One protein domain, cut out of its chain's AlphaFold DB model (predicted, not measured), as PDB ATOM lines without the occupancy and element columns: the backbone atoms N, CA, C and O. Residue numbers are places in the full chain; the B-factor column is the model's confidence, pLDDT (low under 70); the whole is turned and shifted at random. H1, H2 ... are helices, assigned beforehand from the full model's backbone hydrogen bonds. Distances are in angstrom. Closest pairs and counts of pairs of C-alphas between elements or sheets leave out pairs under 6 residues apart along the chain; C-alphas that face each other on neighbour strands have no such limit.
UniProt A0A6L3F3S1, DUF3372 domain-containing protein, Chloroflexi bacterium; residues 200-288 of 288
ATOM      1  N   THR A 200     -20.773 -27.205 -37.218       90.75
ATOM      2  CA  THR A 200     -21.634 -27.117 -36.035       90.75
ATOM      3  C   THR A 200     -22.383 -28.409 -35.741       90.75
ATOM      4  O   THR A 200     -22.580 -28.707 -34.568       90.75
ATOM      5  N   GLU A 201     -22.759 -29.157 -36.773       89.62
ATOM      6  CA  GLU A 201     -23.461 -30.437 -36.667       89.62
ATOM      7  C   GLU A 201     -22.495 -31.561 -36.288       89.62
ATOM      8  O   GLU A 201     -22.769 -32.316 -35.364       89.62
ATOM      9  N   GLN A 202     -21.272 -31.555 -36.831       90.19
ATOM     10  CA  GLN A 202     -20.208 -32.455 -36.356       90.19
ATOM     11  C   GLN A 202     -19.919 -32.290 -34.859       90.19
ATOM     12  O   GLN A 202     -19.629 -33.256 -34.154       90.19
ATOM     13  N   ILE A 203     -20.001 -31.058 -34.348       94.19
ATOM     14  CA  ILE A 203     -19.864 -30.807 -32.911       94.19
ATOM     15  C   ILE A 203     -21.032 -31.419 -32.127       94.19
ATOM     16  O   ILE A 203     -20.805 -31.894 -31.014       94.19
ATOM     17  N   ASP A 204     -22.253 -31.396 -32.667       94.50
ATOM     18  CA  ASP A 204     -23.414 -32.015 -32.023       94.50
ATOM     19  C   ASP A 204     -23.277 -33.542 -31.996       94.50
ATOM     20  O   ASP A 204     -23.414 -34.127 -30.925       94.50
ATOM     21  N   LEU A 205     -22.847 -34.172 -33.093       92.50
ATOM     22  CA  LEU A 205     -22.573 -35.614 -33.127       92.50
ATOM     23  C   LEU A 205     -21.516 -36.035 -32.105       92.50
ATOM     24  O   LEU A 205     -21.683 -37.021 -31.389       92.50
ATOM     25  N   LEU A 206     -20.441 -35.253 -31.960       95.31
ATOM     26  CA  LEU A 206     -19.433 -35.516 -30.935       95.31
ATOM     27  C   LEU A 206     -19.998 -35.346 -29.512       95.31
ATOM     28  O   LEU A 206     -19.587 -36.047 -28.583       95.31
ATOM     29  N   ILE A 207     -20.943 -34.421 -29.312       96.88
ATOM     30  CA  ILE A 207     -21.666 -34.285 -28.040       96.88
ATOM     31  C   ILE A 207     -22.534 -35.519 -27.779       96.88
ATOM     32  O   ILE A 207     -22.505 -36.018 -26.651       96.88
ATOM     33  N   ASP A 208     -23.261 -36.001 -28.782       95.31
ATOM     34  CA  ASP A 208     -24.181 -37.132 -28.668       95.31
ATOM     35  C   ASP A 208     -23.427 -38.445 -28.443       95.31
ATOM     36  O   ASP A 208     -23.765 -39.203 -27.533       95.31
ATOM     37  N   LYS A 209     -22.300 -38.648 -29.132       94.94
ATOM     38  CA  LYS A 209     -21.358 -39.743 -28.858       94.94
ATOM     39  C   LYS A 209     -20.880 -39.736 -27.406       94.94
ATOM     40  O   LYS A 209     -20.931 -40.757 -26.724       94.94
ATOM     41  N   MET A 210     -20.459 -38.584 -26.877       96.75
ATOM     42  CA  MET A 210     -20.080 -38.486 -25.460       96.75
ATOM     43  C   MET A 210     -21.256 -38.697 -24.501       96.75
ATOM     44  O   MET A 210     -21.050 -39.139 -23.370       96.75
ATOM     45  N   GLU A 211     -22.470 -38.330 -24.908       97.12
ATOM     46  CA  GLU A 211     -23.679 -38.589 -24.133       97.12
ATOM     47  C   GLU A 211     -23.949 -40.088 -24.051       97.12
ATOM     48  O   GLU A 211     -24.171 -40.583 -22.948       97.12
ATOM     49  N   GLN A 212     -23.805 -40.810 -25.161       95.56
ATOM     50  CA  GLN A 212     -23.910 -42.265 -25.207       95.56
ATOM     51  C   GLN A 212     -22.869 -42.940 -24.299       95.56
ATOM     52  O   GLN A 212     -23.246 -43.705 -23.415       95.56
ATOM     53  N   LEU A 213     -21.592 -42.540 -24.379       96.69
ATOM     54  CA  LEU A 213     -20.531 -43.030 -23.478       96.69
ATOM     55  C   LEU A 213     -20.860 -42.812 -21.991       96.69
ATOM     56  O   LEU A 213     -20.499 -43.611 -21.124       96.69
ATOM     57  N   TYR A 214     -21.529 -41.705 -21.662       96.56
ATOM     58  CA  TYR A 214     -22.006 -41.462 -20.304       96.56
ATOM     59  C   TYR A 214     -23.160 -42.400 -19.920       96.56
ATOM     60  O   TYR A 214     -23.145 -42.934 -18.808       96.56
ATOM     61  N   GLN A 215     -24.139 -42.608 -20.805       96.81
ATOM     62  CA  GLN A 215     -25.267 -43.513 -20.549       96.81
ATOM     63  C   GLN A 215     -24.811 -44.966 -20.380       96.81
ATOM     64  O   GLN A 215     -25.327 -45.667 -19.509       96.81
ATOM     65  N   ASP A 216     -23.790 -45.378 -21.130       96.56
ATOM     66  CA  ASP A 216     -23.201 -46.718 -21.064       96.56
ATOM     67  C   ASP A 216     -22.284 -46.909 -19.840       96.56
ATOM     68  O   ASP A 216     -21.849 -48.017 -19.525       96.56
ATOM     69  N   GLY A 217     -22.027 -45.837 -19.080       95.88
ATOM     70  CA  GLY A 217     -21.207 -45.862 -17.869       95.88
ATOM     71  C   GLY A 217     -19.698 -45.838 -18.128       95.88
ATOM     72  O   GLY A 217     -18.920 -45.920 -17.175       95.88
ATOM     73  N   GLU A 218     -19.282 -45.672 -19.383       96.06
ATOM     74  CA  GLU A 218     -17.881 -45.578 -19.808       96.06
ATOM     75  C   GLU A 218     -17.268 -44.202 -19.505       96.06
ATOM     76  O   GLU A 218     -16.051 -44.056 -19.384       96.06
ATOM     77  N   MET A 219     -18.112 -43.185 -19.302       96.56
ATOM     78  CA  MET A 219     -17.700 -41.845 -18.897       96.56
ATOM     79  C   MET A 219     -18.463 -41.362 -17.661       96.56
ATOM     80  O   MET A 219     -19.687 -41.419 -17.572       96.56
ATOM     81  N   ARG A 220     -17.754 -40.788 -16.684       96.44
ATOM     82  CA  ARG A 220     -18.397 -40.190 -15.503       96.44
ATOM     83  C   ARG A 220     -19.125 -38.894 -15.867       96.44
ATOM     84  O   ARG A 220     -18.567 -38.034 -16.543       96.44
ATOM     85  N   TRP A 221     -20.284 -38.654 -15.248       95.69
ATOM     86  CA  TRP A 221     -21.082 -37.429 -15.448       95.69
ATOM     87  C   TRP A 221     -20.287 -36.116 -15.345       95.69
ATOM     88  O   TRP A 221     -20.483 -35.194 -16.134       95.69
ATOM     89  N   ALA A 222     -19.389 -36.006 -14.358       96.25
ATOM     90  CA  ALA A 222     -18.602 -34.790 -14.152       96.25
ATOM     91  C   ALA A 222     -17.637 -34.506 -15.317       96.25
ATOM     92  O   ALA A 222     -17.401 -33.341 -15.640       96.25
ATOM     93  N   ASP A 223     -17.112 -35.562 -15.941       96.50
ATOM     94  CA  ASP A 223     -16.183 -35.482 -17.067       96.50
ATOM     95  C   ASP A 223     -16.939 -35.173 -18.358       96.50
ATOM     96  O   ASP A 223     -16.624 -34.183 -19.019       96.50
ATOM     97  N   TYR A 224     -18.024 -35.908 -18.617       97.38
ATOM     98  CA  TYR A 224     -18.968 -35.625 -19.700       97.38
ATOM     99  C   TYR A 224     -19.432 -34.164 -19.678       97.38
ATOM    100  O   TYR A 224     -19.286 -33.441 -20.662       97.38
ATOM    101  N   ARG A 225     -19.912 -33.667 -18.530       97.50
ATOM    102  CA  ARG A 225     -20.399 -32.284 -18.402       97.50
ATOM    103  C   ARG A 225     -19.311 -31.254 -18.714       97.50
ATOM    104  O   ARG A 225     -19.602 -30.215 -19.311       97.50
ATOM    105  N   LEU A 226     -18.076 -31.507 -18.280       96.31
ATOM    106  CA  LEU A 226     -16.944 -30.615 -18.527       96.31
ATOM    107  C   LEU A 226     -16.578 -30.577 -20.015       96.31
ATOM    108  O   LEU A 226     -16.338 -29.491 -20.545       96.31
ATOM    109  N   LEU A 227     -16.531 -31.738 -20.668       97.69
ATOM    110  CA  LEU A 227     -16.219 -31.874 -22.089       97.69
ATOM    111  C   LEU A 227     -17.342 -31.305 -22.972       97.69
ATOM    112  O   LEU A 227     -17.068 -30.447 -23.812       97.69
ATOM    113  N   LYS A 228     -18.608 -31.651 -22.700       98.00
ATOM    114  CA  LYS A 228     -19.797 -31.102 -23.381       98.00
ATOM    115  C   LYS A 228     -19.831 -29.579 -23.332       98.00
ATOM    116  O   LYS A 228     -20.091 -28.936 -24.344       98.00
ATOM    117  N   LEU A 229     -19.487 -28.966 -22.194       97.44
ATOM    118  CA  LEU A 229     -19.402 -27.505 -22.095       97.44
ATOM    119  C   LEU A 229     -18.364 -26.911 -23.062       97.44
ATOM    120  O   LEU A 229     -18.593 -25.828 -23.599       97.44
ATOM    121  N   ARG A 230     -17.224 -27.580 -23.284       97.31
ATOM    122  CA  ARG A 230     -16.209 -27.101 -24.235       97.31
ATOM    123  C   ARG A 230     -16.746 -27.115 -25.655       97.31
ATOM    124  O   ARG A 230     -16.636 -26.091 -26.318       97.31
ATOM    125  N   LEU A 231     -17.391 -28.202 -26.062       97.56
ATOM    126  CA  LEU A 231     -17.995 -28.332 -27.387       97.56
ATOM    127  C   LEU A 231     -19.144 -27.337 -27.608       97.56
ATOM    128  O   LEU A 231     -19.150 -26.615 -28.602       97.56
ATOM    129  N   GLN A 232     -20.039 -27.166 -26.630       97.38
ATOM    130  CA  GLN A 232     -21.106 -26.156 -26.697       97.38
ATOM    131  C   GLN A 232     -20.562 -24.724 -26.815       97.38
ATOM    132  O   GLN A 232     -21.152 -23.877 -27.488       97.38
ATOM    133  N   LEU A 233     -19.440 -24.423 -26.151       96.62
ATOM    134  CA  LEU A 233     -18.764 -23.138 -26.311       96.62
ATOM    135  C   LEU A 233     -18.127 -23.012 -27.697       96.62
ATOM    136  O   LEU A 233     -18.262 -21.947 -28.295       96.62
ATOM    137  N   THR A 234     -17.471 -24.060 -28.205       96.38
ATOM    138  CA  THR A 234     -16.937 -24.107 -29.576       96.38
ATOM    139  C   THR A 234     -18.026 -23.741 -30.581       96.38
ATOM    140  O   THR A 234     -17.866 -22.751 -31.294       96.38
ATOM    141  N   LYS A 235     -19.162 -24.451 -30.559       96.12
ATOM    142  CA  LYS A 235     -20.304 -24.217 -31.452       96.12
ATOM    143  C   LYS A 235     -20.811 -22.773 -31.380       96.12
ATOM    144  O   LYS A 235     -20.821 -22.072 -32.387       96.12
ATOM    145  N   ARG A 236     -21.086 -22.258 -30.174       96.25
ATOM    146  CA  ARG A 236     -21.519 -20.856 -29.981       96.25
ATOM    147  C   ARG A 236     -20.522 -19.817 -30.493       96.25
ATOM    148  O   ARG A 236     -20.916 -18.692 -30.797       96.25
ATOM    149  N   PHE A 237     -19.224 -20.118 -30.470       96.38
ATOM    150  CA  PHE A 237     -18.215 -19.205 -31.000       96.38
ATOM    151  C   PHE A 237     -18.142 -19.266 -32.526       96.38
ATOM    152  O   PHE A 237     -17.996 -18.202 -33.126       96.38
ATOM    153  N   LEU A 238     -18.310 -20.441 -33.138       93.88
ATOM    154  CA  LEU A 238     -18.421 -20.583 -34.594       93.88
ATOM    155  C   LEU A 238     -19.635 -19.830 -35.143       93.88
ATOM    156  O   LEU A 238     -19.472 -18.980 -36.009       93.88
ATOM    157  N   GLU A 239     -20.812 -20.000 -34.534       93.38
ATOM    158  CA  GLU A 239     -22.048 -19.276 -34.896       93.38
ATOM    159  C   GLU A 239     -21.906 -17.741 -34.822       93.38
ATOM    160  O   GLU A 239     -22.699 -16.992 -35.387       93.38
ATOM    161  N   ARG A 240     -20.899 -17.243 -34.093       94.88
ATOM    162  CA  ARG A 240     -20.591 -15.812 -33.937       94.88
ATOM    163  C   ARG A 240     -19.394 -15.354 -34.775       94.88
ATOM    164  O   ARG A 240     -18.900 -14.251 -34.528       94.88
ATOM    165  N   GLY A 241     -18.881 -16.191 -35.677       92.75
ATOM    166  CA  GLY A 241     -17.698 -15.902 -36.498       92.75
ATOM    167  C   GLY A 241     -16.408 -15.746 -35.683       92.75
ATOM    168  O   GLY A 241     -15.547 -14.934 -36.012       92.75
ATOM    169  N   ARG A 242     -16.279 -16.442 -34.544       95.25
ATOM    170  CA  ARG A 242     -15.109 -16.375 -33.645       95.25
ATOM    171  C   ARG A 242     -14.289 -17.666 -33.667       95.25
ATOM    172  O   ARG A 242     -14.021 -18.254 -32.615       95.25
ATOM    173  N   GLU A 243     -13.833 -18.059 -34.848       94.38
ATOM    174  CA  GLU A 243     -13.078 -19.299 -35.103       94.38
ATOM    175  C   GLU A 243     -11.857 -19.466 -34.196       94.38
ATOM    176  O   GLU A 243     -11.704 -20.490 -33.539       94.38
ATOM    177  N   HIS A 244     -11.027 -18.431 -34.035       94.81
ATOM    178  CA  HIS A 244      -9.848 -18.503 -33.160       94.81
ATOM    179  C   HIS A 244     -10.190 -18.869 -31.698       94.81
ATOM    180  O   HIS A 244      -9.383 -19.486 -30.993       94.81
ATOM    181  N   VAL A 245     -11.379 -18.486 -31.213       96.19
ATOM    182  CA  VAL A 245     -11.857 -18.850 -29.871       96.19
ATOM    183  C   VAL A 245     -12.398 -20.276 -29.866       96.19
ATOM    184  O   VAL A 245     -12.127 -21.008 -28.913       96.19
ATOM    185  N   ALA A 246     -13.108 -20.679 -30.922       95.69
ATOM    186  CA  ALA A 246     -13.595 -22.041 -31.114       95.69
ATOM    187  C   ALA A 246     -12.436 -23.054 -31.160       95.69
ATOM    188  O   ALA A 246     -12.401 -23.979 -30.348       95.69
ATOM    189  N   ILE A 247     -11.408 -22.794 -31.976       96.19
ATOM    190  CA  ILE A 247     -10.165 -23.583 -32.045       96.19
ATOM    191  C   ILE A 247      -9.534 -23.716 -30.654       96.19
ATOM    192  O   ILE A 247      -9.089 -24.792 -30.251       96.19
ATOM    193  N   ARG A 248      -9.500 -22.634 -29.864       97.06
ATOM    194  CA  ARG A 248      -8.968 -22.690 -28.494       97.06
ATOM    195  C   ARG A 248      -9.798 -23.606 -27.590       97.06
ATOM    196  O   ARG A 248      -9.205 -24.294 -26.761       97.06
ATOM    197  N   GLN A 249     -11.127 -23.610 -27.709       97.25
ATOM    198  CA  GLN A 249     -11.983 -24.505 -26.923       97.25
ATOM    199  C   GLN A 249     -11.777 -25.974 -27.307       97.25
ATOM    200  O   GLN A 249     -11.613 -26.785 -26.396       97.25
ATOM    201  N   LEU A 250     -11.666 -26.304 -28.599       96.19
ATOM    202  CA  LEU A 250     -11.341 -27.665 -29.060       96.19
ATOM    203  C   LEU A 250      -9.965 -28.136 -28.567       96.19
ATOM    204  O   LEU A 250      -9.827 -29.224 -28.021       96.19
ATOM    205  N   ASN A 251      -8.947 -27.275 -28.603       97.50
ATOM    206  CA  ASN A 251      -7.641 -27.612 -28.021       97.50
ATOM    207  C   ASN A 251      -7.696 -27.836 -26.496       97.50
ATOM    208  O   ASN A 251      -6.902 -28.589 -25.929       97.50
ATOM    209  N   ILE A 252      -8.591 -27.144 -25.782       97.69
ATOM    210  CA  ILE A 252      -8.826 -27.406 -24.353       97.69
ATOM    211  C   ILE A 252      -9.549 -28.745 -24.171       97.69
ATOM    212  O   ILE A 252      -9.169 -29.491 -23.271       97.69
ATOM    213  N   PHE A 253     -10.533 -29.051 -25.017       98.31
ATOM    214  CA  PHE A 253     -11.213 -30.344 -25.053       98.31
ATOM    215  C   PHE A 253     -10.202 -31.491 -25.219       98.31
ATOM    216  O   PHE A 253     -10.089 -32.310 -24.311       98.31
ATOM    217  N   ASN A 254      -9.352 -31.459 -26.252       97.94
ATOM    218  CA  ASN A 254      -8.336 -32.494 -26.494       97.94
ATOM    219  C   ASN A 254      -7.371 -32.662 -25.317       97.94
ATOM    220  O   ASN A 254      -7.028 -33.777 -24.927       97.94
ATOM    221  N   ARG A 255      -6.938 -31.560 -24.692       98.06
ATOM    222  CA  ARG A 255      -6.091 -31.641 -23.490       98.06
ATOM    223  C   ARG A 255      -6.812 -32.291 -22.315       98.06
ATOM    224  O   ARG A 255      -6.179 -33.026 -21.567       98.06
ATOM    225  N   HIS A 256      -8.100 -32.016 -22.132       97.75
ATOM    226  CA  HIS A 256      -8.882 -32.644 -21.073       97.75
ATOM    227  C   HIS A 256      -9.099 -34.133 -21.329       97.75
ATOM    228  O   HIS A 256      -8.871 -34.904 -20.404       97.75
ATOM    229  N   VAL A 257      -9.446 -34.545 -22.552       98.00
ATOM    230  CA  VAL A 257      -9.577 -35.971 -22.907       98.00
ATOM    231  C   VAL A 257      -8.276 -36.718 -22.596       98.00
ATOM    232  O   VAL A 257      -8.280 -37.677 -21.830       98.00
ATOM    233  N   ASN A 258      -7.135 -36.191 -23.049       97.75
ATOM    234  CA  ASN A 258      -5.822 -36.772 -22.754       97.75
ATOM    235  C   ASN A 258      -5.501 -36.842 -21.247       97.75
ATOM    236  O   ASN A 258      -4.851 -37.782 -20.790       97.75
ATOM    237  N   LEU A 259      -5.937 -35.858 -20.449       97.81
ATOM    238  CA  LEU A 259      -5.781 -35.903 -18.991       97.81
ATOM    239  C   LEU A 259      -6.661 -36.977 -18.346       97.81
ATOM    240  O   LEU A 259      -6.221 -37.599 -17.382       97.81
ATOM    241  N   LEU A 260      -7.874 -37.203 -18.859       97.31
ATOM    242  CA  LEU A 260      -8.756 -38.262 -18.368       97.31
ATOM    243  C   LEU A 260      -8.160 -39.642 -18.636       97.31
ATOM    244  O   LEU A 260      -8.089 -40.437 -17.702       97.31
ATOM    245  N   VAL A 261      -7.640 -39.875 -19.845       97.50
ATOM    246  CA  VAL A 261      -6.913 -41.110 -20.185       97.50
ATOM    247  C   VAL A 261      -5.695 -41.284 -19.279       97.50
ATOM    248  O   VAL A 261      -5.511 -42.320 -18.650       97.50
ATOM    249  N   ARG A 262      -4.880 -40.233 -19.117       97.44
ATOM    250  CA  ARG A 262      -3.682 -40.274 -18.260       97.44
ATOM    251  C   ARG A 262      -3.991 -40.586 -16.793       97.44
ATOM    252  O   ARG A 262      -3.127 -41.105 -16.087       97.44
ATOM    253  N   TRP A 263      -5.167 -40.200 -16.311       96.56
ATOM    254  CA  TRP A 263      -5.607 -40.445 -14.940       96.56
ATOM    255  C   TRP A 263      -6.472 -41.698 -14.790       96.56
ATOM    256  O   TRP A 263      -7.054 -41.867 -13.722       96.56
ATOM    257  N   ASP A 264      -6.543 -42.549 -15.819       95.38
ATOM    258  CA  ASP A 264      -7.323 -43.794 -15.814       95.38
ATOM    259  C   ASP A 264      -8.818 -43.549 -15.526       95.38
ATOM    260  O   ASP A 264      -9.487 -44.263 -14.782       95.38
ATOM    261  N   ARG A 265      -9.339 -42.435 -16.055       94.94
ATOM    262  CA  ARG A 265     -10.743 -42.005 -15.917       94.94
ATOM    263  C   ARG A 265     -11.545 -42.144 -17.207       94.94
ATOM    264  O   ARG A 265     -12.742 -41.866 -17.188       94.94
ATOM    265  N   LEU A 266     -10.874 -42.494 -18.298       96.38
ATOM    266  CA  LEU A 266     -11.433 -42.771 -19.612       96.38
ATOM    267  C   LEU A 266     -10.531 -43.812 -20.272       96.38
ATOM    268  O   LEU A 266      -9.307 -43.698 -20.162       96.38
ATOM    269  N   ASP A 267     -11.126 -44.797 -20.937       97.31
ATOM    270  CA  ASP A 267     -10.366 -45.783 -21.699       97.31
ATOM    271  C   ASP A 267      -9.501 -45.106 -22.777       97.31
ATOM    272  O   ASP A 267      -9.866 -44.071 -23.346       97.31
ATOM    273  N   ALA A 268      -8.324 -45.673 -23.037       96.69
ATOM    274  CA  ALA A 268      -7.365 -45.085 -23.960       96.69
ATOM    275  C   ALA A 268      -7.844 -45.111 -25.418       96.69
ATOM    276  O   ALA A 268      -7.554 -44.163 -26.147       96.69
ATOM    277  N   ALA A 269      -8.571 -46.152 -25.836       95.81
ATOM    278  CA  ALA A 269      -9.116 -46.250 -27.187       95.81
ATOM    279  C   ALA A 269     -10.237 -45.225 -27.384       95.81
ATOM    280  O   ALA A 269     -10.171 -44.429 -28.317       95.81
ATOM    281  N   ILE A 270     -11.175 -45.145 -26.433       96.12
ATOM    282  CA  ILE A 270     -12.249 -44.136 -26.442       96.12
ATOM    283  C   ILE A 270     -11.660 -42.719 -26.463       96.12
ATOM    284  O   ILE A 270     -12.091 -41.846 -27.212       96.12
ATOM    285  N   GLY A 271     -10.645 -42.468 -25.632       96.50
ATOM    286  CA  GLY A 271      -9.985 -41.170 -25.587       96.50
ATOM    287  C   GLY A 271      -9.259 -40.808 -26.884       96.50
ATOM    288  O   GLY A 271      -9.261 -39.635 -27.257       96.50
ATOM    289  N   ALA A 272      -8.656 -41.783 -27.569       95.56
ATOM    290  CA  ALA A 272      -8.036 -41.569 -28.873       95.56
ATOM    291  C   ALA A 272      -9.085 -41.193 -29.928       95.56
ATOM    292  O   ALA A 272      -8.908 -40.191 -30.614       95.56
ATOM    293  N   GLU A 273     -10.202 -41.918 -29.962       94.50
ATOM    294  CA  GLU A 273     -11.310 -41.695 -30.894       94.50
ATOM    295  C   GLU A 273     -11.925 -40.291 -30.733       94.50
ATOM    296  O   GLU A 273     -12.064 -39.544 -31.695       94.50
ATOM    297  N   LEU A 274     -12.199 -39.857 -29.495       96.69
ATOM    298  CA  LEU A 274     -12.724 -38.506 -29.240       96.69
ATOM    299  C   LEU A 274     -11.743 -37.393 -29.650       96.69
ATOM    300  O   LEU A 274     -12.165 -36.295 -30.017       96.69
ATOM    301  N   VAL A 275     -10.434 -37.634 -29.524       97.19
ATOM    302  CA  VAL A 275      -9.401 -36.676 -29.949       97.19
ATOM    303  C   VAL A 275      -9.295 -36.634 -31.470       97.19
ATOM    304  O   VAL A 275      -9.078 -35.554 -32.018       97.19
ATOM    305  N   GLU A 276      -9.444 -37.774 -32.138       93.50
ATOM    306  CA  GLU A 276      -9.472 -37.885 -33.594       93.50
ATOM    307  C   GLU A 276     -10.645 -37.093 -34.183       93.50
ATOM    308  O   GLU A 276     -10.406 -36.157 -34.950       93.50
ATOM    309  N   ASP A 277     -11.870 -37.331 -33.703       92.56
ATOM    310  CA  ASP A 277     -13.071 -36.590 -34.118       92.56
ATOM    311  C   ASP A 277     -12.899 -35.075 -33.921       92.56
ATOM    312  O   ASP A 277     -13.158 -34.253 -34.805       92.56
ATOM    313  N   ALA A 278     -12.399 -34.670 -32.749       95.44
ATOM    314  CA  ALA A 278     -12.179 -33.264 -32.440       95.44
ATOM    315  C   ALA A 278     -11.072 -32.625 -33.295       95.44
ATOM    316  O   ALA A 278     -11.133 -31.421 -33.562       95.44
ATOM    317  N   ASN A 279     -10.059 -33.391 -33.712       94.50
ATOM    318  CA  ASN A 279      -9.021 -32.915 -34.625       94.50
ATOM    319  C   ASN A 279      -9.557 -32.764 -36.052       94.50
ATOM    320  O   ASN A 279      -9.258 -31.748 -36.674       94.50
ATOM    321  N   ALA A 280     -10.404 -33.684 -36.523       88.88
ATOM    322  CA  ALA A 280     -11.069 -33.561 -37.820       88.88
ATOM    323  C   ALA A 280     -11.903 -32.267 -37.899       88.88
ATOM    324  O   ALA A 280     -11.749 -31.471 -38.830       88.88
ATOM    325  N   ILE A 281     -12.693 -31.976 -36.857       92.19
ATOM    326  CA  ILE A 281     -13.436 -30.709 -36.722       92.19
ATOM    327  C   ILE A 281     -12.475 -29.509 -36.727       92.19
ATOM    328  O   ILE A 281     -12.718 -28.489 -37.374       92.19
ATOM    329  N   LEU A 282     -11.374 -29.605 -35.982       93.50
ATOM    330  CA  LEU A 282     -10.405 -28.524 -35.829       93.50
ATOM    331  C   LEU A 282      -9.673 -28.203 -37.137       93.50
ATOM    332  O   LEU A 282      -9.407 -27.028 -37.394       93.50
ATOM    333  N   ASP A 283      -9.366 -29.201 -37.958       89.44
ATOM    334  CA  ASP A 283      -8.733 -28.993 -39.257       89.44
ATOM    335  C   ASP A 283      -9.716 -28.426 -40.284       89.44
ATOM    336  O   ASP A 283      -9.335 -27.524 -41.031       89.44
ATOM    337  N   ARG A 284     -11.005 -28.796 -40.229       87.56
ATOM    338  CA  ARG A 284     -12.048 -28.116 -41.021       87.56
ATOM    339  C   ARG A 284     -12.148 -26.630 -40.692       87.56
ATOM    340  O   ARG A 284     -12.133 -25.814 -41.602       87.56
ATOM    341  N   ILE A 285     -12.162 -26.256 -39.410       90.12
ATOM    342  CA  ILE A 285     -12.240 -24.837 -39.006       90.12
ATOM    343  C   ILE A 285     -11.022 -24.035 -39.494       90.12
ATOM    344  O   ILE A 285     -11.141 -22.846 -39.760       90.12
ATOM    345  N   LYS A 286      -9.834 -24.644 -39.577       88.62
ATOM    346  CA  LYS A 286      -8.621 -23.948 -40.045       88.62
ATOM    347  C   LYS A 286      -8.562 -23.766 -41.563       88.62
ATOM    348  O   LYS A 286      -7.798 -22.917 -42.013       88.62
ATOM    349  N   ASN A 287      -9.266 -24.619 -42.302       78.50
ATOM    350  CA  ASN A 287      -9.221 -24.683 -43.762       78.50
ATOM    351  C   ASN A 287     -10.425 -23.987 -44.428       78.50
ATOM    352  O   ASN A 287     -10.495 -23.987 -45.656       78.50
ATOM    353  N   GLN A 288     -11.346 -23.423 -43.634       68.75
ATOM    354  CA  GLN A 288     -12.380 -22.469 -44.065       68.75
ATOM    355  C   GLN A 288     -11.781 -21.075 -44.286       68.75
ATOM    356  O   GLN A 288     -12.249 -20.386 -45.220       68.75
TER     357      GLN A 288
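What this domain is: This is residues 200 to 288 of the 288 residues of the protein "DUF3372 domain-containing protein" of Chloroflexi bacterium (UniProt A0A6L3F3S1). Four helices stand side by side in an up-and-down bundle, each running against the one before it in the chain, and seen along the bundle they take the four corners of a square. H1, H2, H3 and H4 follow each other round the square, with H4 back beside H1, and tight turns join them at the bundle's two ends. The printed part has 89 residues with four named helices, in the order H1, H2, H3, H4, and no named strand; the class is all helix. The whole is compact, with a radius of gyration of the C-alphas of 12.3 A, and its outline is elongated, 35 by 20 by 16 A.

How they stand to each other: H1, residues 200 to 215, and H2, residues 221 to 238, form a helical hairpin. They touch at a shallow tilt of 5 degrees and run opposite ways; their closest C-alphas, those of Thr 200 and Lys 235, are 5.6 A apart. H2 forms a second helical hairpin with H3, residues 243 to 262, at a shallow tilt of 18 degrees, opposite ways. H2 and H3 touch with 22 pairs of C-alphas within 8 A, the closest being those of Thr 234 and Ala 246, 4.2 A apart. H3 and H4, residues 268 to 287, form the third helical hairpin, at a shallow tilt of 12 degrees, opposite ways. They touch, and their closest C-alphas, those of Val 261 and Ala 268, are 5.5 A apart. H4 also touches H1, at a shallow tilt of 11 degrees, opposite ways, with the C-alphas of Gln 202 and Ile 281 closest at 7.0 A. H1 touches H4 with residues 202 to 206 alone, and H4 touches H1 with residues 274 to 281 alone. H1 and H3 are apart, and H2 and H4 are apart. In H1, H2, H3 and H4 every O i to N i+4 pair is within hydrogen-bond range.

Where its parts are: H1 begins at C-alpha 200, at (-21.634, -27.117, -36.035), and measures 22.8 A from first to last C-alpha. H2 measures 25.6 A and begins at C-alpha 221, at (-21.082, -37.429, -15.448). H3 and H4 have 20 residues each, and each measures 28.5 A. H4 ends at C-alpha 287, at (-9.221, -24.683, -43.762).

The domain as a whole: The two C-alphas farthest apart are those of Gly 241 and Asp 264, at 36.2 A, while those of Thr 200 and Gln 288 are 13.1 A apart. The printed part has no cut and ends at residue 288, the chain's last residue. The links from H1 to H2, H2 to H3 and H3 to H4 are tight, with 5, 4 and 5 residues. The mean pLDDT of the printed part is 95.0, and residue 288 is the one printed residue under 70.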